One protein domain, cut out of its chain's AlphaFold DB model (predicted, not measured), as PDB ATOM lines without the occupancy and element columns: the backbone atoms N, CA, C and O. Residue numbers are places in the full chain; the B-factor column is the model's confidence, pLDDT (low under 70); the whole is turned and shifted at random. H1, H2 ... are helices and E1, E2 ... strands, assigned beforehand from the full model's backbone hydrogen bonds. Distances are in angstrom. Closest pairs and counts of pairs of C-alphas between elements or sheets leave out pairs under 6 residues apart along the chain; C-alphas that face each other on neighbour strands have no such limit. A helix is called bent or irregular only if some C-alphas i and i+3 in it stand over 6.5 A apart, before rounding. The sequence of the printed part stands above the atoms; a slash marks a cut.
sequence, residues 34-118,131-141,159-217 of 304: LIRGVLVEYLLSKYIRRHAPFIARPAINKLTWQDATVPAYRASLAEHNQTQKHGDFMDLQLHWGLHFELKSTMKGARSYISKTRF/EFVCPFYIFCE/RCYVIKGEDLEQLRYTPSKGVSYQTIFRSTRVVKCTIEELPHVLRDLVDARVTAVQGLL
ATOM      1  N   LEU A  34     207.463 163.694 236.160       58.62
ATOM      2  CA  LEU A  34     206.316 164.128 236.965       58.62
ATOM      3  C   LEU A  34     206.677 165.278 237.919       58.62
ATOM      4  O   LEU A  34     206.030 166.317 237.915       58.62
ATOM      5  N   ILE A  35     207.759 165.121 238.685       61.12
ATOM      6  CA  ILE A  35     208.245 166.126 239.647       61.12
ATOM      7  C   ILE A  35     208.633 167.427 238.935       61.12
ATOM      8  O   ILE A  35     208.433 168.524 239.455       61.12
ATOM      9  N   ARG A  36     209.169 167.307 237.720       69.25
ATOM     10  CA  ARG A  36     209.543 168.448 236.890       69.25
ATOM     11  C   ARG A  36     208.327 169.200 236.355       69.25
ATOM     12  O   ARG A  36     208.357 170.425 236.339       69.25
ATOM     13  N   GLY A  37     207.282 168.478 235.953       75.31
ATOM     14  CA  GLY A  37     206.035 169.093 235.507       75.31
ATOM     15  C   GLY A  37     205.365 169.901 236.618       75.31
ATOM     16  O   GLY A  37     205.068 171.078 236.430       75.31
ATOM     17  N   VAL A  38     205.286 169.325 237.822       77.25
ATOM     18  CA  VAL A  38     204.755 170.014 239.012       77.25
ATOM     19  C   VAL A  38     205.572 171.264 239.360       77.25
ATOM     20  O   VAL A  38     205.001 172.296 239.707       77.25
ATOM     21  N   LEU A  39     206.906 171.208 239.252       79.81
ATOM     22  CA  LEU A  39     207.753 172.385 239.469       79.81
ATOM     23  C   LEU A  39     207.472 173.481 238.433       79.81
ATOM     24  O   LEU A  39     207.348 174.643 238.799       79.81
ATOM     25  N   VAL A  40     207.349 173.133 237.154       83.31
ATOM     26  CA  VAL A  40     207.048 174.120 236.107       83.31
ATOM     27  C   VAL A  40     205.678 174.748 236.323       83.31
ATOM     28  O   VAL A  40     205.565 175.967 236.278       83.31
ATOM     29  N   GLU A  41     204.659 173.952 236.627       83.81
ATOM     30  CA  GLU A  41     203.313 174.453 236.923       83.81
ATOM     31  C   GLU A  41     203.302 175.358 238.164       83.81
ATOM     32  O   GLU A  41     202.675 176.416 238.142       83.81
ATOM     33  N   TYR A  42     204.088 175.036 239.197       81.19
ATOM     34  CA  TYR A  42     204.302 175.913 240.353       81.19
ATOM     35  C   TYR A  42     204.946 177.252 239.972       81.19
ATOM     36  O   TYR A  42     204.469 178.313 240.383       81.19
ATOM     37  N   LEU A  43     206.024 177.219 239.184       85.44
ATOM     38  CA  LEU A  43     206.730 178.426 238.750       85.44
ATOM     39  C   LEU A  43     205.845 179.298 237.855       85.44
ATOM     40  O   LEU A  43     205.804 180.514 238.034       85.44
ATOM     41  N   LEU A  44     205.087 178.682 236.948       86.06
ATOM     42  CA  LEU A  44     204.095 179.361 236.119       86.06
ATOM     43  C   LEU A  44     202.978 179.967 236.962       86.06
ATOM     44  O   LEU A  44     202.619 181.120 236.748       86.06
ATOM     45  N   SER A  45     202.466 179.238 237.955       82.88
ATOM     46  CA  SER A  45     201.449 179.750 238.875       82.88
ATOM     47  C   SER A  45     201.964 180.979 239.623       82.88
ATOM     48  O   SER A  45     201.290 182.009 239.653       82.88
ATOM     49  N   LYS A  46     203.196 180.938 240.151       82.56
ATOM     50  CA  LYS A  46     203.851 182.106 240.762       82.56
ATOM     51  C   LYS A  46     203.985 183.276 239.787       82.56
ATOM     52  O   LYS A  46     203.635 184.403 240.140       82.56
ATOM     53  N   TYR A  47     204.460 183.010 238.572       87.00
ATOM     54  CA  TYR A  47     204.647 184.029 237.546       87.00
ATOM     55  C   TYR A  47     203.318 184.698 237.161       87.00
ATOM     56  O   TYR A  47     203.189 185.920 237.231       87.00
ATOM     57  N   ILE A  48     202.279 183.912 236.873       86.31
ATOM     58  CA  ILE A  48     200.947 184.430 236.543       86.31
ATOM     59  C   ILE A  48     200.366 185.197 237.730       86.31
ATOM     60  O   ILE A  48     199.884 186.308 237.541       86.31
ATOM     61  N   ARG A  49     200.473 184.685 238.965       80.88
ATOM     62  CA  ARG A  49     200.003 185.386 240.178       80.88
ATOM     63  C   ARG A  49     200.641 186.765 240.344       80.88
ATOM     64  O   ARG A  49     199.950 187.693 240.758       80.88
ATOM     65  N   ARG A  50     201.926 186.916 240.009       83.62
ATOM     66  CA  ARG A  50     202.621 188.214 240.022       83.62
ATOM     67  C   ARG A  50     202.037 189.188 238.995       83.62
ATOM     68  O   ARG A  50     201.895 190.370 239.300       83.62
ATOM     69  N   HIS A  51     201.678 188.701 237.811       87.00
ATOM     70  CA  HIS A  51     201.108 189.507 236.726       87.00
ATOM     71  C   HIS A  51     199.582 189.603 236.743       87.00
ATOM     72  O   HIS A  51     198.985 190.330 235.954       87.00
ATOM     73  N   ALA A  52     198.911 188.900 237.636       80.06
ATOM     74  CA  ALA A  52     197.473 188.777 237.558       80.06
ATOM     75  C   ALA A  52     196.674 190.059 237.845       80.06
ATOM     76  O   ALA A  52     195.637 190.217 237.208       80.06
ATOM     77  N   PRO A  53     197.137 191.043 238.648       80.06
ATOM     78  CA  PRO A  53     196.512 192.366 238.649       80.06
ATOM     79  C   PRO A  53     196.494 193.017 237.259       80.06
ATOM     80  O   PRO A  53     195.556 193.729 236.932       80.06
ATOM     81  N   PHE A  54     197.500 192.765 236.420       87.06
ATOM     82  CA  PHE A  54     197.526 193.246 235.037       87.06
ATOM     83  C   PHE A  54     196.578 192.445 234.127       87.06
ATOM     84  O   PHE A  54     195.905 193.039 233.290       87.06
ATOM     85  N   ILE A  55     196.485 191.125 234.321       88.06
ATOM     86  CA  ILE A  55     195.646 190.222 233.511       88.06
ATOM     87  C   ILE A  55     194.152 190.381 233.837       88.06
ATOM     88  O   ILE A  55     193.327 190.478 232.936       88.06
ATOM     89  N   ALA A  56     193.793 190.397 235.122       82.31
ATOM     90  CA  ALA A  56     192.412 190.287 235.595       82.31
ATOM     91  C   ALA A  56     191.696 191.634 235.751       82.31
ATOM     92  O   ALA A  56     190.468 191.685 235.670       82.31
ATOM     93  N   ARG A  57     192.436 192.735 235.957       80.44
ATOM     94  CA  ARG A  57     191.863 194.071 236.199       80.44
ATOM     95  C   ARG A  57     190.789 194.488 235.189       80.44
ATOM     96  O   ARG A  57     189.792 195.047 235.642       80.44
ATOM     97  N   PRO A  58     190.915 194.230 233.871       78.94
ATOM     98  CA  PRO A  58     189.857 194.606 232.943       78.94
ATOM     99  C   PRO A  58     188.520 193.912 233.217       78.94
ATOM    100  O   PRO A  58     187.487 194.566 233.128       78.94
ATOM    101  N   ALA A  59     188.528 192.630 233.598       81.31
ATOM    102  CA  ALA A  59     187.309 191.908 233.963       81.31
ATOM    103  C   ALA A  59     186.707 192.444 235.263       81.31
ATOM    104  O   ALA A  59     185.522 192.762 235.309       81.31
ATOM    105  N   ILE A  60     187.543 192.620 236.288       79.00
ATOM    106  CA  ILE A  60     187.118 193.078 237.616       79.00
ATOM    107  C   ILE A  60     186.459 194.454 237.521       79.00
ATOM    108  O   ILE A  60     185.306 194.610 237.917       79.00
ATOM    109  N   ASN A  61     187.162 195.422 236.930       80.94
ATOM    110  CA  ASN A  61     186.727 196.817 236.904       80.94
ATOM    111  C   ASN A  61     185.505 197.043 236.000       80.94
ATOM    112  O   ASN A  61     184.775 198.010 236.192       80.94
ATOM    113  N   LYS A  62     185.303 196.200 234.978       85.38
ATOM    114  CA  LYS A  62     184.184 196.345 234.035       85.38
ATOM    115  C   LYS A  62     182.923 195.607 234.472       85.38
ATOM    116  O   LYS A  62     181.842 196.001 234.044       85.38
ATOM    117  N   LEU A  63     183.050 194.530 235.248       85.50
ATOM    118  CA  LEU A  63     181.939 193.616 235.531       85.50
ATOM    119  C   LEU A  63     181.558 193.560 237.008       85.50
ATOM    120  O   LEU A  63     180.467 193.096 237.335       85.50
ATOM    121  N   THR A  64     182.411 194.060 237.902       78.44
ATOM    122  CA  THR A  64     182.176 193.999 239.346       78.44
ATOM    123  C   THR A  64     182.319 195.357 240.018       78.44
ATOM    124  O   THR A  64     182.877 196.296 239.460       78.44
ATOM    125  N   TRP A  65     181.802 195.454 241.240       76.25
ATOM    126  CA  TRP A  65     181.943 196.617 242.113       76.25
ATOM    127  C   TRP A  65     183.344 196.775 242.718       76.25
ATOM    128  O   TRP A  65     183.622 197.803 243.335       76.25
ATOM    129  N   GLN A  66     184.196 195.750 242.629       70.19
ATOM    130  CA  GLN A  66     185.496 195.746 243.288       70.19
ATOM    131  C   GLN A  66     186.515 196.549 242.482       70.19
ATOM    132  O   GLN A  66     186.555 196.471 241.257       70.19
ATOM    133  N   ASP A  67     187.378 197.284 243.183       67.00
ATOM    134  CA  ASP A  67     188.569 197.866 242.569       67.00
ATOM    135  C   ASP A  67     189.718 196.854 242.630       67.00
ATOM    136  O   ASP A  67     190.063 196.337 243.701       67.00
ATOM    137  N   ALA A  68     190.326 196.569 241.479       63.19
ATOM    138  CA  ALA A  68     191.430 195.626 241.320       63.19
ATOM    139  C   ALA A  68     192.761 196.183 241.863       63.19
ATOM    140  O   ALA A  68     193.774 196.286 241.149       63.19
ATOM    141  N   THR A  69     192.777 196.559 243.141       66.56
ATOM    142  CA  THR A  69     194.004 196.873 243.872       66.56
ATOM    143  C   THR A  69     194.818 195.592 244.096       66.56
ATOM    144  O   THR A  69     194.276 194.489 244.191       66.56
ATOM    145  N   VAL A  70     196.147 195.716 244.191       66.25
ATOM    146  CA  VAL A  70     197.034 194.563 244.449       66.25
ATOM    147  C   VAL A  70     196.662 193.817 245.748       66.25
ATOM    148  O   VAL A  70     196.663 192.585 245.725       66.25
ATOM    149  N   PRO A  71     196.304 194.490 246.862       66.12
ATOM    150  CA  PRO A  71     195.827 193.809 248.067       66.12
ATOM    151  C   PRO A  71     194.514 193.040 247.869       66.12
ATOM    152  O   PRO A  71     194.435 191.890 248.297       66.12
ATOM    153  N   ALA A  72     193.521 193.620 247.180       62.03
ATOM    154  CA  ALA A  72     192.240 192.954 246.910       62.03
ATOM    155  C   ALA A  72     192.429 191.677 246.074       62.03
ATOM    156  O   ALA A  72     191.851 190.635 246.376       62.03
ATOM    157  N   TYR A  73     193.328 191.728 245.090       63.44
ATOM    158  CA  TYR A  73     193.724 190.562 244.305       63.44
ATOM    159  C   TYR A  73     194.414 189.468 245.141       63.44
ATOM    160  O   TYR A  73     194.164 188.277 244.974       63.44
ATOM    161  N   ARG A  74     195.300 189.842 246.072       63.19
ATOM    162  CA  ARG A  74     195.953 188.855 246.947       63.19
ATOM    163  C   ARG A  74     194.951 188.178 247.881       63.19
ATOM    164  O   ARG A  74     195.048 186.969 248.071       63.19
ATOM    165  N   ALA A  75     193.986 188.929 248.409       61.66
ATOM    166  CA  ALA A  75     192.899 188.375 249.214       61.66
ATOM    167  C   ALA A  75     192.042 187.391 248.401       61.66
ATOM    168  O   ALA A  75     191.748 186.298 248.880       61.66
ATOM    169  N   SER A  76     191.753 187.702 247.129       57.12
ATOM    170  CA  SER A  76     190.960 186.822 246.262       57.12
ATOM    171  C   SER A  76     191.655 185.509 245.873       57.12
ATOM    172  O   SER A  76     191.036 184.619 245.304       57.12
ATOM    173  N   LEU A  77     192.957 185.380 246.119       58.91
ATOM    174  CA  LEU A  77     193.670 184.116 245.937       58.91
ATOM    175  C   LEU A  77     193.661 183.241 247.193       58.91
ATOM    176  O   LEU A  77     193.968 182.053 247.088       58.91
ATOM    177  N   ALA A  78     193.387 183.825 248.363       48.56
ATOM    178  CA  ALA A  78     193.765 183.265 249.656       48.56
ATOM    179  C   ALA A  78     192.668 182.439 250.340       48.56
ATOM    180  O   ALA A  78     193.004 181.551 251.118       48.56
ATOM    181  N   GLU A  79     191.389 182.708 250.076       45.56
ATOM    182  CA  GLU A  79     190.315 182.232 250.961       45.56
ATOM    183  C   GLU A  79     189.613 180.955 250.458       45.56
ATOM    184  O   GLU A  79     189.314 180.070 251.254       45.56
ATOM    185  N   HIS A  80     189.468 180.763 249.140       46.38
ATOM    186  CA  HIS A  80     188.764 179.594 248.579       46.38
ATOM    187  C   HIS A  80     189.656 178.587 247.832       46.38
ATOM    188  O   HIS A  80     189.263 177.438 247.648       46.38
ATOM    189  N   ASN A  81     190.898 178.954 247.495       43.41
ATOM    190  CA  ASN A  81     191.866 178.038 246.870       43.41
ATOM    191  C   ASN A  81     192.536 177.073 247.868       43.41
ATOM    192  O   ASN A  81     193.292 176.196 247.461       43.41
ATOM    193  N   GLN A  82     192.280 177.204 249.177       37.22
ATOM    194  CA  GLN A  82     192.844 176.297 250.189       37.22
ATOM    195  C   GLN A  82     192.171 174.914 250.209       37.22
ATOM    196  O   GLN A  82     192.683 173.995 250.843       37.22
ATOM    197  N   THR A  83     191.028 174.743 249.534       38.31
ATOM    198  CA  THR A  83     190.201 173.529 249.630       38.31
ATOM    199  C   THR A  83     190.042 172.767 248.316       38.31
ATOM    200  O   THR A  83     189.135 171.940 248.217       38.31
ATOM    201  N   GLN A  84     190.929 172.950 247.327       38.97
ATOM    202  CA  GLN A  84     190.971 172.073 246.149       38.97
ATOM    203  C   GLN A  84     191.279 170.624 246.566       38.97
ATOM    204  O   GLN A  84     192.418 170.171 246.612       38.97
ATOM    205  N   LYS A  85     190.220 169.866 246.868       31.89
ATOM    206  CA  LYS A  85     190.253 168.447 247.254       31.89
ATOM    207  C   LYS A  85     190.627 167.518 246.089       31.89
ATOM    208  O   LYS A  85     190.696 166.307 246.285       31.89
ATOM    209  N   HIS A  86     190.861 168.053 244.887       32.28
ATOM    210  CA  HIS A  86     191.009 167.287 243.646       32.28
ATOM    211  C   HIS A  86     192.439 167.168 243.105       32.28
ATOM    212  O   HIS A  86     192.616 166.827 241.943       32.28
ATOM    213  N   GLY A  87     193.467 167.351 243.938       27.38
ATOM    214  CA  GLY A  87     194.827 166.885 243.624       27.38
ATOM    215  C   GLY A  87     195.585 167.657 242.536       27.38
ATOM    216  O   GLY A  87     196.793 167.466 242.423       27.38
ATOM    217  N   ASP A  88     194.937 168.568 241.814       39.53
ATOM    218  CA  ASP A  88     195.584 169.535 240.928       39.53
ATOM    219  C   ASP A  88     195.894 170.809 241.728       39.53
ATOM    220  O   ASP A  88     195.109 171.742 241.813       39.53
ATOM    221  N   PHE A  89     197.070 170.836 242.357       36.84
ATOM    222  CA  PHE A  89     197.578 171.944 243.184       36.84
ATOM    223  C   PHE A  89     197.798 173.278 242.426       36.84
ATOM    224  O   PHE A  89     198.269 174.247 243.028       36.84
ATOM    225  N   MET A  90     197.547 173.326 241.112       49.75
ATOM    226  CA  MET A  90     198.068 174.361 240.202       49.75
ATOM    227  C   MET A  90     196.996 175.080 239.379       49.75
ATOM    228  O   MET A  90     197.320 175.870 238.496       49.75
ATOM    229  N   ASP A  91     195.736 174.862 239.714       53.19
ATOM    230  CA  ASP A  91     194.603 175.590 239.168       53.19
ATOM    231  C   ASP A  91     194.541 176.990 239.808       53.19
ATOM    232  O   ASP A  91     194.472 177.149 241.031       53.19
ATOM    233  N   LEU A  92     194.652 178.044 238.993       52.41
ATOM    234  CA  LEU A  92     194.602 179.425 239.478       52.41
ATOM    235  C   LEU A  92     193.185 179.964 239.326       52.41
ATOM    236  O   LEU A  92     192.865 180.526 238.279       52.41
ATOM    237  N   GLN A  93     192.356 179.815 240.357       59.72
ATOM    238  CA  GLN A  93     191.002 180.365 240.377       59.72
ATOM    239  C   GLN A  93     190.966 181.719 241.094       59.72
ATOM    240  O   GLN A  93     191.437 181.879 242.223       59.72
ATOM    241  N   LEU A  94     190.393 182.707 240.416       56.97
ATOM    242  CA  LEU A  94     190.050 184.010 240.967       56.97
ATOM    243  C   LEU A  94     188.551 184.071 241.233       56.97
ATOM    244  O   LEU A  94     187.760 183.561 240.439       56.97
ATOM    245  N   HIS A  95     188.160 184.791 242.285       56.56
ATOM    246  CA  HIS A  95     186.752 185.008 242.649       56.56
ATOM    247  C   HIS A  95     185.878 185.635 241.555       56.56
ATOM    248  O   HIS A  95     184.660 185.637 241.679       56.56
ATOM    249  N   TRP A  96     186.481 186.137 240.478       61.66
ATOM    250  CA  TRP A  96     185.811 186.807 239.366       61.66
ATOM    251  C   TRP A  96     185.622 185.913 238.133       61.66
ATOM    252  O   TRP A  96     185.647 186.411 237.009       61.66
ATOM    253  N   GLY A  97     185.509 184.593 238.317       62.94
ATOM    254  CA  GLY A  97     185.288 183.650 237.211       62.94
ATOM    255  C   GLY A  97     186.464 183.555 236.230       62.94
ATOM    256  O   GLY A  97     186.295 183.182 235.068       62.94
ATOM    257  N   LEU A  98     187.668 183.920 236.681       74.62
ATOM    258  CA  LEU A  98     188.909 183.748 235.931       74.62
ATOM    259  C   LEU A  98     189.679 182.580 236.531       74.62
ATOM    260  O   LEU A  98     190.301 182.711 237.584       74.62
ATOM    261  N   HIS A  99     189.610 181.444 235.846       79.00
ATOM    262  CA  HIS A  99     190.310 180.226 236.212       79.00
ATOM    263  C   HIS A  99     191.292 179.831 235.099       79.00
ATOM    264  O   HIS A  99     190.919 179.746 233.927       79.00
ATOM    265  N   PHE A 100     192.559 179.630 235.456       82.62
ATOM    266  CA  PHE A 100     193.580 179.114 234.549       82.62
ATOM    267  C   PHE A 100     193.971 177.698 234.949       82.62
ATOM    268  O   PHE A 100     194.429 177.492 236.073       82.62
ATOM    269  N   GLU A 101     193.870 176.766 234.005       85.69
ATOM    270  CA  GLU A 101     194.441 175.429 234.164       85.69
ATOM    271  C   GLU A 101     195.830 175.394 233.525       85.69
ATOM    272  O   GLU A 101     196.008 175.713 232.342       85.69
ATOM    273  N   LEU A 102     196.824 175.038 234.337       85.50
ATOM    274  CA  LEU A 102     198.232 174.994 233.959       85.50
ATOM    275  C   LEU A 102     198.646 173.550 233.726       85.50
ATOM    276  O   LEU A 102     198.498 172.712 234.611       85.50
ATOM    277  N   LYS A 103     199.211 173.262 232.555       87.06
ATOM    278  CA  LYS A 103     199.756 171.938 232.253       87.06
ATOM    279  C   LYS A 103     201.115 172.050 231.587       87.06
ATOM    280  O   LYS A 103     201.341 172.875 230.706       87.06
ATOM    281  N   SER A 104     202.027 171.167 231.957       84.94
ATOM    282  CA  SER A 104     203.371 171.123 231.382       84.94
ATOM    283  C   SER A 104     203.655 169.794 230.683       84.94
ATOM    284  O   SER A 104     203.089 168.745 230.998       84.94
ATOM    285  N   THR A 105     204.525 169.820 229.675       85.31
ATOM    286  CA  THR A 105     204.973 168.608 228.986       85.31
ATOM    287  C   THR A 105     206.383 168.752 228.423       85.31
ATOM    288  O   THR A 105     206.876 169.858 228.200       85.31
ATOM    289  N   MET A 106     207.028 167.619 228.152       81.31
ATOM    290  CA  MET A 106     208.262 167.572 227.367       81.31
ATOM    291  C   MET A 106     207.927 167.395 225.887       81.31
ATOM    292  O   MET A 106     206.981 166.683 225.534       81.31
ATOM    293  N   LYS A 107     208.742 167.980 225.006       78.62
ATOM    294  CA  LYS A 107     208.597 167.806 223.557       78.62
ATOM    295  C   LYS A 107     208.507 166.322 223.177       78.62
ATOM    296  O   LYS A 107     209.361 165.517 223.537       78.62
ATOM    297  N   GLY A 108     207.465 165.972 222.424       72.19
ATOM    298  CA  GLY A 108     207.225 164.606 221.941       72.19
ATOM    299  C   GLY A 108     206.529 163.662 222.931       72.19
ATOM    300  O   GLY A 108     206.183 162.545 222.538       72.19
ATOM    301  N   ALA A 109     206.260 164.085 224.170       77.19
ATOM    302  CA  ALA A 109     205.489 163.285 225.115       77.19
ATOM    303  C   ALA A 109     204.022 163.129 224.668       77.19
ATOM    304  O   ALA A 109     203.422 164.012 224.050       77.19
ATOM    305  N   ARG A 110     203.430 161.970 224.982       77.88
ATOM    306  CA  ARG A 110     202.009 161.688 224.738       77.88
ATOM    307  C   ARG A 110     201.203 162.066 225.976       77.88
ATOM    308  O   ARG A 110     200.942 161.216 226.820       77.88
ATOM    309  N   SER A 111     200.815 163.331 226.052       86.00
ATOM    310  CA  SER A 111     199.968 163.874 227.117       86.00
ATOM    311  C   SER A 111     198.620 164.323 226.560       86.00
ATOM    312  O   SER A 111     198.492 164.631 225.369       86.00
ATOM    313  N   TYR A 112     197.612 164.321 227.425       89.19
ATOM    314  CA  TYR A 112     196.237 164.649 227.084       89.19
ATOM    315  C   TYR A 112     195.606 165.453 228.210       89.19
ATOM    316  O   TYR A 112     196.035 165.344 229.358       89.19
ATOM    317  N   ILE A 113     194.578 166.221 227.868       90.19
ATOM    318  CA  ILE A 113     193.735 166.923 228.826       90.19
ATOM    319  C   ILE A 113     192.300 166.424 228.729       90.19
ATOM    320  O   ILE A 113     191.743 166.298 227.633       90.19
ATOM    321  N   SER A 114     191.715 166.130 229.881       89.69
ATOM    322  CA  SER A 114     190.355 165.619 230.005       89.69
ATOM    323  C   SER A 114     189.413 166.711 230.485       89.69
ATOM    324  O   SER A 114     189.826 167.658 231.142       89.69
ATOM    325  N   LYS A 115     188.132 166.544 230.168       89.88
ATOM    326  CA  LYS A 115     187.060 167.358 230.732       89.88
ATOM    327  C   LYS A 115     186.939 167.101 232.235       89.88
ATOM    328  O   LYS A 115     187.049 165.952 232.670       89.88
ATOM    329  N   THR A 116     186.654 168.146 232.994       84.69
ATOM    330  CA  THR A 116     186.414 168.114 234.438       84.69
ATOM    331  C   THR A 116     184.944 168.414 234.730       84.69
ATOM    332  O   THR A 116     184.190 168.823 233.850       84.69
ATOM    333  N   ARG A 117     184.491 168.113 235.947       82.56
ATOM    334  CA  ARG A 117     183.111 168.383 236.375       82.56
ATOM    335  C   ARG A 117     183.036 169.759 237.022       82.56
ATOM    336  O   ARG A 117     184.007 170.193 237.638       82.56
ATOM    337  N   PHE A 118     181.881 170.409 236.920       76.69
ATOM    338  CA  PHE A 118     181.602 171.610 237.698       76.69
ATOM    339  C   PHE A 118     181.531 171.229 239.169       76.69
ATOM    340  O   PHE A 118     180.886 170.241 239.532       76.69
ATOM    341  N   GLU A 131     182.995 169.153 231.315       88.69
ATOM    342  CA  GLU A 131     183.427 170.124 230.297       88.69
ATOM    343  C   GLU A 131     184.871 170.577 230.544       88.69
ATOM    344  O   GLU A 131     185.479 170.279 231.570       88.69
ATOM    345  N   PHE A 132     185.441 171.331 229.612       90.56
ATOM    346  CA  PHE A 132     186.629 172.140 229.860       90.56
ATOM    347  C   PHE A 132     186.236 173.407 230.629       90.56
ATOM    348  O   PHE A 132     186.002 174.463 230.030       90.56
ATOM    349  N   VAL A 133     186.090 173.275 231.951       85.06
ATOM    350  CA  VAL A 133     185.514 174.308 232.832       85.06
ATOM    351  C   VAL A 133     186.309 175.616 232.827       85.06
ATOM    352  O   VAL A 133     185.725 176.690 232.882       85.06
ATOM    353  N   CYS A 134     187.632 175.560 232.668       87.12
ATOM    354  CA  CYS A 134     188.472 176.751 232.737       87.12
ATOM    355  C   CYS A 134     188.258 177.648 231.502       87.12
ATOM    356  O   CYS A 134     188.229 177.153 230.369       87.12
ATOM    357  N   PRO A 135     188.136 178.980 231.651       89.06
ATOM    358  CA  PRO A 135     188.086 179.879 230.505       89.06
ATOM    359  C   PRO A 135     189.370 179.815 229.674       89.06
ATOM    360  O   PRO A 135     189.291 179.890 228.446       89.06
ATOM    361  N   PHE A 136     190.529 179.622 230.313       91.94
ATOM    362  CA  PHE A 136     191.825 179.569 229.642       91.94
ATOM    363  C   PHE A 136     192.668 178.398 230.142       91.94
ATOM    364  O   PHE A 136     192.829 178.184 231.341       91.94
ATOM    365  N   TYR A 137     193.253 177.681 229.191       93.12
ATOM    366  CA  TYR A 137     194.188 176.592 229.422       93.12
ATOM    367  C   TYR A 137     195.561 177.011 228.925       93.12
ATOM    368  O   TYR A 137     195.701 177.450 227.779       93.12
ATOM    369  N   ILE A 138     196.571 176.871 229.777       93.75
ATOM    370  CA  ILE A 138     197.946 177.257 229.482       93.75
ATOM    371  C   ILE A 138     198.793 175.992 229.495       93.75
ATOM    372  O   ILE A 138     198.989 175.354 230.530       93.75
ATOM    373  N   PHE A 139     199.318 175.648 228.326       92.38
ATOM    374  CA  PHE A 139     200.223 174.528 228.160       92.38
ATOM    375  C   PHE A 139     201.642 175.026 227.940       92.38
ATOM    376  O   PHE A 139     201.885 175.847 227.056       92.38
ATOM    377  N   CYS A 140     202.591 174.472 228.681       90.75
ATOM    378  CA  CYS A 140     204.005 174.751 228.489       90.75
ATOM    379  C   CYS A 140     204.726 173.516 227.953       90.75
ATOM    380  O   CYS A 140     204.686 172.438 228.546       90.75
ATOM    381  N   GLU A 141     205.403 173.677 226.818       90.38
ATOM    382  CA  GLU A 141     206.248 172.647 226.226       90.38
ATOM    383  C   GLU A 141     207.716 172.985 226.479       90.38
ATOM    384  O   GLU A 141     208.242 173.986 225.984       90.38
ATOM    385  N   ARG A 159     208.070 177.020 225.526       92.62
ATOM    386  CA  ARG A 159     207.004 177.554 224.669       92.62
ATOM    387  C   ARG A 159     205.673 177.463 225.382       92.62
ATOM    388  O   ARG A 159     205.342 176.399 225.905       92.62
ATOM    389  N   CYS A 160     204.915 178.551 225.362       94.94
ATOM    390  CA  CYS A 160     203.579 178.605 225.928       94.94
ATOM    391  C   CYS A 160     202.534 178.513 224.813       94.94
ATOM    392  O   CYS A 160     202.692 179.060 223.719       94.94
ATOM    393  N   TYR A 161     201.460 177.797 225.107       96.25
ATOM    394  CA  TYR A 161     200.321 177.592 224.231       96.25
ATOM    395  C   TYR A 161     199.069 177.882 225.048       96.25
ATOM    396  O   TYR A 161     198.766 177.152 225.992       96.25
ATOM    397  N   VAL A 162     198.353 178.942 224.694       96.75
ATOM    398  CA  VAL A 162     197.123 179.346 225.374       96.75
ATOM    399  C   VAL A 162     195.936 179.030 224.479       96.75
ATOM    400  O   VAL A 162     195.918 179.401 223.306       96.75
ATOM    401  N   ILE A 163     194.938 178.335 225.013       96.31
ATOM    402  CA  ILE A 163     193.687 178.041 224.307       96.31
ATOM    403  C   ILE A 163     192.499 178.318 225.222       96.31
ATOM    404  O   ILE A 163     192.554 178.071 226.429       96.31
ATOM    405  N   LYS A 164     191.416 178.842 224.646       95.25
ATOM    406  CA  LYS A 164     190.163 179.050 225.370       95.25
ATOM    407  C   LYS A 164     189.456 177.714 225.594       95.25
ATOM    408  O   LYS A 164     189.499 176.847 224.721       95.25
ATOM    409  N   GLY A 165     188.765 177.553 226.722       92.44
ATOM    410  CA  GLY A 165     188.009 176.326 227.008       92.44
ATOM    411  C   GLY A 165     187.000 175.986 225.903       92.44
ATOM    412  O   GLY A 165     186.947 174.852 225.443       92.44
ATOM    413  N   GLU A 166     186.284 176.986 225.383       92.88
ATOM    414  CA  GLU A 166     185.344 176.839 224.256       92.88
ATOM    415  C   GLU A 166     186.000 176.381 222.940       92.88
ATOM    416  O   GLU A 166     185.368 175.713 222.123       92.88
ATOM    417  N   ASP A 167     187.265 176.738 222.717       95.50
ATOM    418  CA  ASP A 167     188.020 176.325 221.537       95.50
ATOM    419  C   ASP A 167     188.557 174.904 221.709       95.50
ATOM    420  O   ASP A 167     188.664 174.162 220.732       95.50
ATOM    421  N   LEU A 168     188.860 174.515 222.951       93.25
ATOM    422  CA  LEU A 168     189.270 173.165 223.315       93.25
ATOM    423  C   LEU A 168     188.114 172.163 223.148       93.25
ATOM    424  O   LEU A 168     188.345 171.057 222.659       93.25
ATOM    425  N   GLU A 169     186.876 172.580 223.443       92.25
ATOM    426  CA  GLU A 169     185.648 171.807 223.172       92.25
ATOM    427  C   GLU A 169     185.470 171.448 221.691       92.25
ATOM    428  O   GLU A 169     184.889 170.419 221.351       92.25
ATOM    429  N   GLN A 170     185.991 172.285 220.794       93.44
ATOM    430  CA  GLN A 170     185.878 172.101 219.346       93.44
ATOM    431  C   GLN A 170     186.982 171.200 218.775       93.44
ATOM    432  O   GLN A 170     186.976 170.890 217.581       93.44
ATOM    433  N   LEU A 171     187.951 170.785 219.596       93.31
ATOM    434  CA  LEU A 171     189.003 169.864 219.176       93.31
ATOM    435  C   LEU A 171     188.548 168.410 219.306       93.31
ATOM    436  O   LEU A 171     187.658 168.060 220.076       93.31
ATOM    437  N   ARG A 172     189.208 167.524 218.552       89.00
ATOM    438  CA  ARG A 172     188.925 166.085 218.596       89.00
ATOM    439  C   ARG A 172     189.162 165.531 220.006       89.00
ATOM    440  O   ARG A 172     190.306 165.289 220.397       89.00
ATOM    441  N   TYR A 173     188.067 165.278 220.714       90.25
ATOM    442  CA  TYR A 173     188.033 164.682 222.042       90.25
ATOM    443  C   TYR A 173     187.882 163.159 221.964       90.25
ATOM    444  O   TYR A 173     187.163 162.625 221.117       90.25
ATOM    445  N   THR A 174     188.559 162.443 222.861       86.81
ATOM    446  CA  THR A 174     188.372 160.999 223.048       86.81
ATOM    447  C   THR A 174     187.941 160.727 224.487       86.81
ATOM    448  O   THR A 174     188.703 161.061 225.386       86.81
ATOM    449  N   PRO A 175     186.784 160.096 224.761       84.44
ATOM    450  CA  PRO A 175     186.320 159.899 226.142       84.44
ATOM    451  C   PRO A 175     187.314 159.174 227.057       84.44
ATOM    452  O   PRO A 175     187.369 159.441 228.250       84.44
ATOM    453  N   SER A 176     188.136 158.281 226.501       82.38
ATOM    454  CA  SER A 176     189.120 157.509 227.264       82.38
ATOM    455  C   SER A 176     190.431 158.241 227.552       82.38
ATOM    456  O   SER A 176     191.191 157.777 228.399       82.38
ATOM    457  N   LYS A 177     190.749 159.330 226.838       83.75
ATOM    458  CA  LYS A 177     192.052 160.015 226.975       83.75
ATOM    459  C   LYS A 177     191.961 161.532 227.059       83.75
ATOM    460  O   LYS A 177     192.853 162.136 227.629       83.75
ATOM    461  N   GLY A 178     190.938 162.141 226.475       91.25
ATOM    462  CA  GLY A 178     190.793 163.583 226.336       91.25
ATOM    463  C   GLY A 178     191.260 164.115 224.978       91.25
ATOM    464  O   GLY A 178     191.215 163.401 223.967       91.25
ATOM    465  N   VAL A 179     191.697 165.375 224.951       91.88
ATOM    466  CA  VAL A 179     192.328 166.030 223.793       91.88
ATOM    467  C   VAL A 179     193.844 165.920 223.928       91.88
ATOM    468  O   VAL A 179     194.411 166.256 224.965       91.88
ATOM    469  N   SER A 180     194.528 165.447 222.885       92.31
ATOM    470  CA  SER A 180     195.988 165.303 222.927       92.31
ATOM    471  C   SER A 180     196.700 166.652 222.831       92.31
ATOM    472  O   SER A 180     196.291 167.517 222.054       92.31
ATOM    473  N   TYR A 181     197.825 166.807 223.530       91.12
ATOM    474  CA  TYR A 181     198.613 168.043 223.473       91.12
ATOM    475  C   TYR A 181     199.134 168.323 222.058       91.12
ATOM    476  O   TYR A 181     199.159 169.466 221.622       91.12
ATOM    477  N   GLN A 182     199.449 167.284 221.276       89.94
ATOM    478  CA  GLN A 182     199.832 167.451 219.869       89.94
ATOM    479  C   GLN A 182     198.711 168.065 219.021       89.94
ATOM    480  O   GLN A 182     198.992 168.879 218.143       89.94
ATOM    481  N   THR A 183     197.454 167.685 219.278       92.50
ATOM    482  CA  THR A 183     196.284 168.293 218.626       92.50
ATOM    483  C   THR A 183     196.186 169.770 218.994       92.50
ATOM    484  O   THR A 183     196.008 170.601 218.109       92.50
ATOM    485  N   ILE A 184     196.362 170.098 220.277       93.38
ATOM    486  CA  ILE A 184     196.308 171.476 220.782       93.38
ATOM    487  C   ILE A 184     197.413 172.319 220.137       93.38
ATOM    488  O   ILE A 184     197.124 173.341 219.526       93.38
ATOM    489  N   PHE A 185     198.668 171.862 220.170       92.12
ATOM    490  CA  PHE A 185     199.830 172.621 219.681       92.12
ATOM    491  C   PHE A 185     199.820 172.865 218.162       92.12
ATOM    492  O   PHE A 185     200.488 173.780 217.665       92.12
ATOM    493  N   ARG A 186     199.082 172.038 217.410       92.12
ATOM    494  CA  ARG A 186     198.889 172.163 215.955       92.12
ATOM    495  C   ARG A 186     197.604 172.897 215.570       92.12
ATOM    496  O   ARG A 186     197.439 173.206 214.394       92.12
ATOM    497  N   SER A 187     196.711 173.151 216.521       94.44
ATOM    498  CA  SER A 187     195.460 173.864 216.272       94.44
ATOM    499  C   SER A 187     195.731 175.299 215.820       94.44
ATOM    500  O   SER A 187     196.663 175.937 216.298       94.44
ATOM    501  N   THR A 188     194.895 175.838 214.937       95.00
ATOM    502  CA  THR A 188     194.895 177.272 214.598       95.00
ATOM    503  C   THR A 188     194.198 178.126 215.658       95.00
ATOM    504  O   THR A 188     194.284 179.346 215.608       95.00
ATOM    505  N   ARG A 189     193.520 177.492 216.626       94.94
ATOM    506  CA  ARG A 189     192.822 178.150 217.743       94.94
ATOM    507  C   ARG A 189     193.718 178.413 218.952       94.94
ATOM    508  O   ARG A 189     193.279 179.025 219.917       94.94
ATOM    509  N   VAL A 190     194.946 177.891 218.934       96.50
ATOM    510  CA  VAL A 190     195.908 178.087 220.018       96.50
ATOM    511  C   VAL A 190     196.729 179.342 219.751       96.50
ATOM    512  O   VAL A 190     197.262 179.524 218.655       96.50
ATOM    513  N   VAL A 191     196.871 180.186 220.765       97.44
ATOM    514  CA  VAL A 191     197.808 181.306 220.737       97.44
ATOM    515  C   VAL A 191     199.150 180.796 221.241       97.44
ATOM    516  O   VAL A 191     199.244 180.248 222.338       97.44
ATOM    517  N   LYS A 192     200.186 180.925 220.415       96.69
ATOM    518  CA  LYS A 192     201.558 180.546 220.769       96.69
ATOM    519  C   LYS A 192     202.293 181.793 221.219       96.69
ATOM    520  O   LYS A 192     202.210 182.804 220.530       96.69
ATOM    521  N   CYS A 193     203.012 181.704 222.326       96.69
ATOM    522  CA  CYS A 193     203.777 182.827 222.849       96.69
ATOM    523  C   CYS A 193     204.991 182.353 223.650       96.69
ATOM    524  O   CYS A 193     205.082 181.184 224.055       96.69
ATOM    525  N   THR A 194     205.936 183.259 223.879       95.06
ATOM    526  CA  THR A 194     207.006 183.043 224.858       95.06
ATOM    527  C   THR A 194     206.468 183.205 226.283       95.06
ATOM    528  O   THR A 194     205.296 183.533 226.500       95.06
ATOM    529  N   ILE A 195     207.307 182.928 227.284       93.75
ATOM    530  CA  ILE A 195     206.923 183.127 228.683       93.75
ATOM    531  C   ILE A 195     206.771 184.617 229.022       93.75
ATOM    532  O   ILE A 195     205.869 184.978 229.767       93.75
ATOM    533  N   GLU A 196     207.583 185.485 228.420       95.19
ATOM    534  CA  GLU A 196     207.546 186.943 228.586       95.19
ATOM    535  C   GLU A 196     206.259 187.553 228.010       95.19
ATOM    536  O   GLU A 196     205.697 188.492 228.572       95.19
ATOM    537  N   GLU A 197     205.775 187.005 226.895       96.81
ATOM    538  CA  GLU A 197     204.549 187.441 226.219       96.81
ATOM    539  C   GLU A 197     203.274 186.933 226.909       96.81
ATOM    540  O   GLU A 197     202.201 187.519 226.739       96.81
ATOM    541  N   LEU A 198     203.372 185.855 227.699       95.06
ATOM    542  CA  LEU A 198     202.225 185.165 228.292       95.06
ATOM    543  C   LEU A 198     201.271 186.107 229.055       95.06
ATOM    544  O   LEU A 198     200.067 186.027 228.808       95.06
ATOM    545  N   PRO A 199     201.726 187.033 229.927       93.75
ATOM    546  CA  PRO A 199     200.814 187.948 230.612       93.75
ATOM    547  C   PRO A 199     200.011 188.843 229.664       93.75
ATOM    548  O   PRO A 199     198.835 189.101 229.921       93.75
ATOM    549  N   HIS A 200     200.625 189.309 228.575       96.50
ATOM    550  CA  HIS A 200     199.959 190.148 227.576       96.50
ATOM    551  C   HIS A 200     198.917 189.349 226.797       96.50
ATOM    552  O   HIS A 200     197.768 189.773 226.714       96.50
ATOM    553  N   VAL A 201     199.274 188.143 226.345       97.06
ATOM    554  CA  VAL A 201     198.339 187.232 225.669       97.06
ATOM    555  C   VAL A 201     197.130 186.913 226.550       97.06
ATOM    556  O   VAL A 201     195.992 186.961 226.085       97.06
ATOM    557  N   LEU A 202     197.350 186.613 227.835       94.44
ATOM    558  CA  LEU A 202     196.253 186.339 228.764       94.44
ATOM    559  C   LEU A 202     195.364 187.563 228.969       94.44
ATOM    560  O   LEU A 202     194.143 187.421 229.006       94.44
ATOM    561  N   ARG A 203     195.950 188.759 229.073       93.19
ATOM    562  CA  ARG A 203     195.180 189.999 229.182       93.19
ATOM    563  C   ARG A 203     194.305 190.226 227.949       93.19
ATOM    564  O   ARG A 203     193.119 190.480 228.120       93.19
ATOM    565  N   ASP A 204     194.850 190.089 226.744       95.81
ATOM    566  CA  ASP A 204     194.097 190.302 225.501       95.81
ATOM    567  C   ASP A 204     192.919 189.323 225.381       95.81
ATOM    568  O   ASP A 204     191.807 189.699 225.001       95.81
ATOM    569  N   LEU A 205     193.134 188.065 225.779       94.56
ATOM    570  CA  LEU A 205     192.086 187.048 225.824       94.56
ATOM    571  C   LEU A 205     191.009 187.359 226.879       94.56
ATOM    572  O   LEU A 205     189.818 187.170 226.611       94.56
ATOM    573  N   VAL A 206     191.401 187.854 228.058       91.56
ATOM    574  CA  VAL A 206     190.464 188.330 229.089       91.56
ATOM    575  C   VAL A 206     189.663 189.526 228.572       91.56
ATOM    576  O   VAL A 206     188.440 189.527 228.696       91.56
ATOM    577  N   ASP A 207     190.309 190.507 227.942       92.81
ATOM    578  CA  ASP A 207     189.667 191.700 227.383       92.81
ATOM    579  C   ASP A 207     188.638 191.348 226.296       92.81
ATOM    580  O   ASP A 207     187.508 191.857 226.308       92.81
ATOM    581  N   ALA A 208     188.988 190.429 225.393       93.69
ATOM    582  CA  ALA A 208     188.074 189.922 224.373       93.69
ATOM    583  C   ALA A 208     186.860 189.223 225.001       93.69
ATOM    584  O   ALA A 208     185.717 189.478 224.612       93.69
ATOM    585  N   ARG A 209     187.093 188.384 226.017       92.12
ATOM    586  CA  ARG A 209     186.028 187.670 226.726       92.12
ATOM    587  C   ARG A 209     185.091 188.618 227.479       92.12
ATOM    588  O   ARG A 209     183.878 188.438 227.432       92.12
ATOM    589  N   VAL A 210     185.634 189.644 228.133       91.00
ATOM    590  CA  VAL A 210     184.839 190.684 228.807       91.00
ATOM    591  C   VAL A 210     183.988 191.445 227.797       91.00
ATOM    592  O   VAL A 210     182.798 191.647 228.018       91.00
ATOM    593  N   THR A 211     184.568 191.817 226.658       93.31
ATOM    594  CA  THR A 211     183.840 192.520 225.593       93.31
ATOM    595  C   THR A 211     182.676 191.678 225.061       93.31
ATOM    596  O   THR A 211     181.575 192.200 224.881       93.31
ATOM    597  N   ALA A 212     182.889 190.372 224.872       93.31
ATOM    598  CA  ALA A 212     181.845 189.450 224.433       93.31
ATOM    599  C   ALA A 212     180.681 189.375 225.436       93.31
ATOM    600  O   ALA A 212     179.533 189.606 225.050       93.31
ATOM    601  N   VAL A 213     180.957 189.145 226.729       93.38
ATOM    602  CA  VAL A 213     179.886 189.052 227.740       93.38
ATOM    603  C   VAL A 213     179.173 190.392 227.955       93.38
ATOM    604  O   VAL A 213     177.956 190.419 228.116       93.38
ATOM    605  N   GLN A 214     179.869 191.530 227.860       92.94
ATOM    606  CA  GLN A 214     179.235 192.858 227.908       92.94
ATOM    607  C   GLN A 214     178.225 193.082 226.768       92.94
ATOM    608  O   GLN A 214     177.259 193.835 226.930       92.94
ATOM    609  N   GLY A 215     178.412 192.412 225.628       94.19
ATOM    610  CA  GLY A 215     177.435 192.378 224.540       94.19
ATOM    611  C   GLY A 215     176.120 191.683 224.917       94.19
ATOM    612  O   GLY A 215     175.078 192.035 224.365       94.19
ATOM    613  N   LEU A 216     176.154 190.754 225.879       96.06
ATOM    614  CA  LEU A 216     175.000 189.990 226.372       96.06
ATOM    615  C   LEU A 216     174.357 190.608 227.621       96.06
ATOM    616  O   LEU A 216     173.163 190.428 227.859       96.06
ATOM    617  N   LEU A 217     175.135 191.334 228.423       95.31
ATOM    618  CA  LEU A 217     174.676 191.996 229.645       95.31
ATOM    619  C   LEU A 217     173.796 193.210 229.347       95.31
ATOM    620  O   LEU A 217     173.993 193.913 228.345       95.31
TER     621      LEU A 217
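Overview. This is residues 34 to 118, 131 to 141 and 159 to 217 of the 304 residues of an uncharacterized protein of Pseudomonas sp. JV551A1 (UniProt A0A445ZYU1). A twisted sheet of five strands forms a wall with two long helical rods over one face: arm H1a of the bent helix H1 over E2, and H5 over E4 and E5. The other arm, H1b, turns away from H1a and runs side by side with H5, while the short helix H2 sits near edge strand E1 and residues 82 to 87 stick out as a free loop. The printed part has 155 residues, with five named helices and six named strands in the order H1 H2 E1 E2 E3 E4 E5 H3 H4 E6 H5. The mixed sheet runs E1 E2 E4 E5 E6, with E2 and E4 parallel and the other neighbours antiparallel. The class is mixed, helices and strands, and the whole is compact, with a radius of gyration of the C-alphas of 15.3 A and spans of 44 by 35 by 31 A.

Along the chain. The sheet holds E1, residues 92 to 94, E2, residues 98 to 106 and 26.6 A long, E4, residues 136 to 141 and 16.4 A, E5, residues 159 to 164 and 16.9 A, and E6, residues 191 to 193. E2 begins at C-alpha 98 (188.909, 183.748, 235.931). E3, residues 116 to 118, pairs with no named strand. H1, residues 34 to 63, was assigned as one helix by its hydrogen bonds but is bent, with C-alphas 50 and 53 7.5 A apart. Its arm H1a, residues 34 to 50, is 24.6 A long and begins at C-alpha 34 (206.316, 164.128, 236.965). Its arm H1b, residues 53 to 63, is 15.0 A long and irregular, with C-alphas 55 and 58 7.3 A apart. H2 spans residues 70 to 78, H3 residues 165 to 168 and H4 residues 181 to 186. H5, residues 198 to 216, is 27.7 A long and ends at C-alpha 216 (175.000, 189.990, 226.372).

Arrangement. E1 and E2 form a hairpin, with N 94 and O 98 2.8 A apart, within hydrogen-bond range. The pairing of E2 is staggered: residues 98 to 100 pair with E1 and residues 100 to 105 with E4. Parallel E2 and E4 have N 103 and O 138 within hydrogen-bond range at 2.9 A, antiparallel E4 and E5 have N 139 and O 161 at 2.8 A, and antiparallel E5 and E6 have N 162 and O 191 at 2.8 A. H1a and H5 lie on the same face of the sheet, in two layers, helices on one face of a sheet. H1a lies over E2 at a height over the sheet of 7.3 A; its line and that of E2 stand at 28 degrees on the local plane, only just along the strands. Their closest C-alphas, of Gly 37 and Ser 104, are 5.3 A apart. H5 lies over E4 and E5 at a height over the sheet of 9.2 A, along the strands. H1b and H5 touch and run the same way at a shallow tilt of 6 degrees; their closest C-alphas, of Ile 55 and Arg 203, are 4.4 A apart. H2 only grazes the sheet; its C-alpha closest to E1 is that of Ser 76, 6.1 A from that of Leu 94. H3 and H4 only graze the sheet too. In H1a and H4 every O i to N i+4 pair is within hydrogen-bond range, against 5 of 7 in H1b, 4 of 5 in H2 and 14 of 15 in H5; H3 is too short for such a pair.

Size, cuts and confidence. The two C-alphas farthest apart, of Trp 65 and Gly 108, are 45.5 A apart. Residues 119 to 130 are not printed, with 7.8 A from C-alpha 118 to C-alpha 131, and neither are residues 142 to 158, with 5.2 A from C-alpha 141 to C-alpha 159. The links H2 to E1 and H3 to H4 are long. The mean pLDDT of the printed part is 80.6, and residues 34 to 36 and 67 to 97 are under 70.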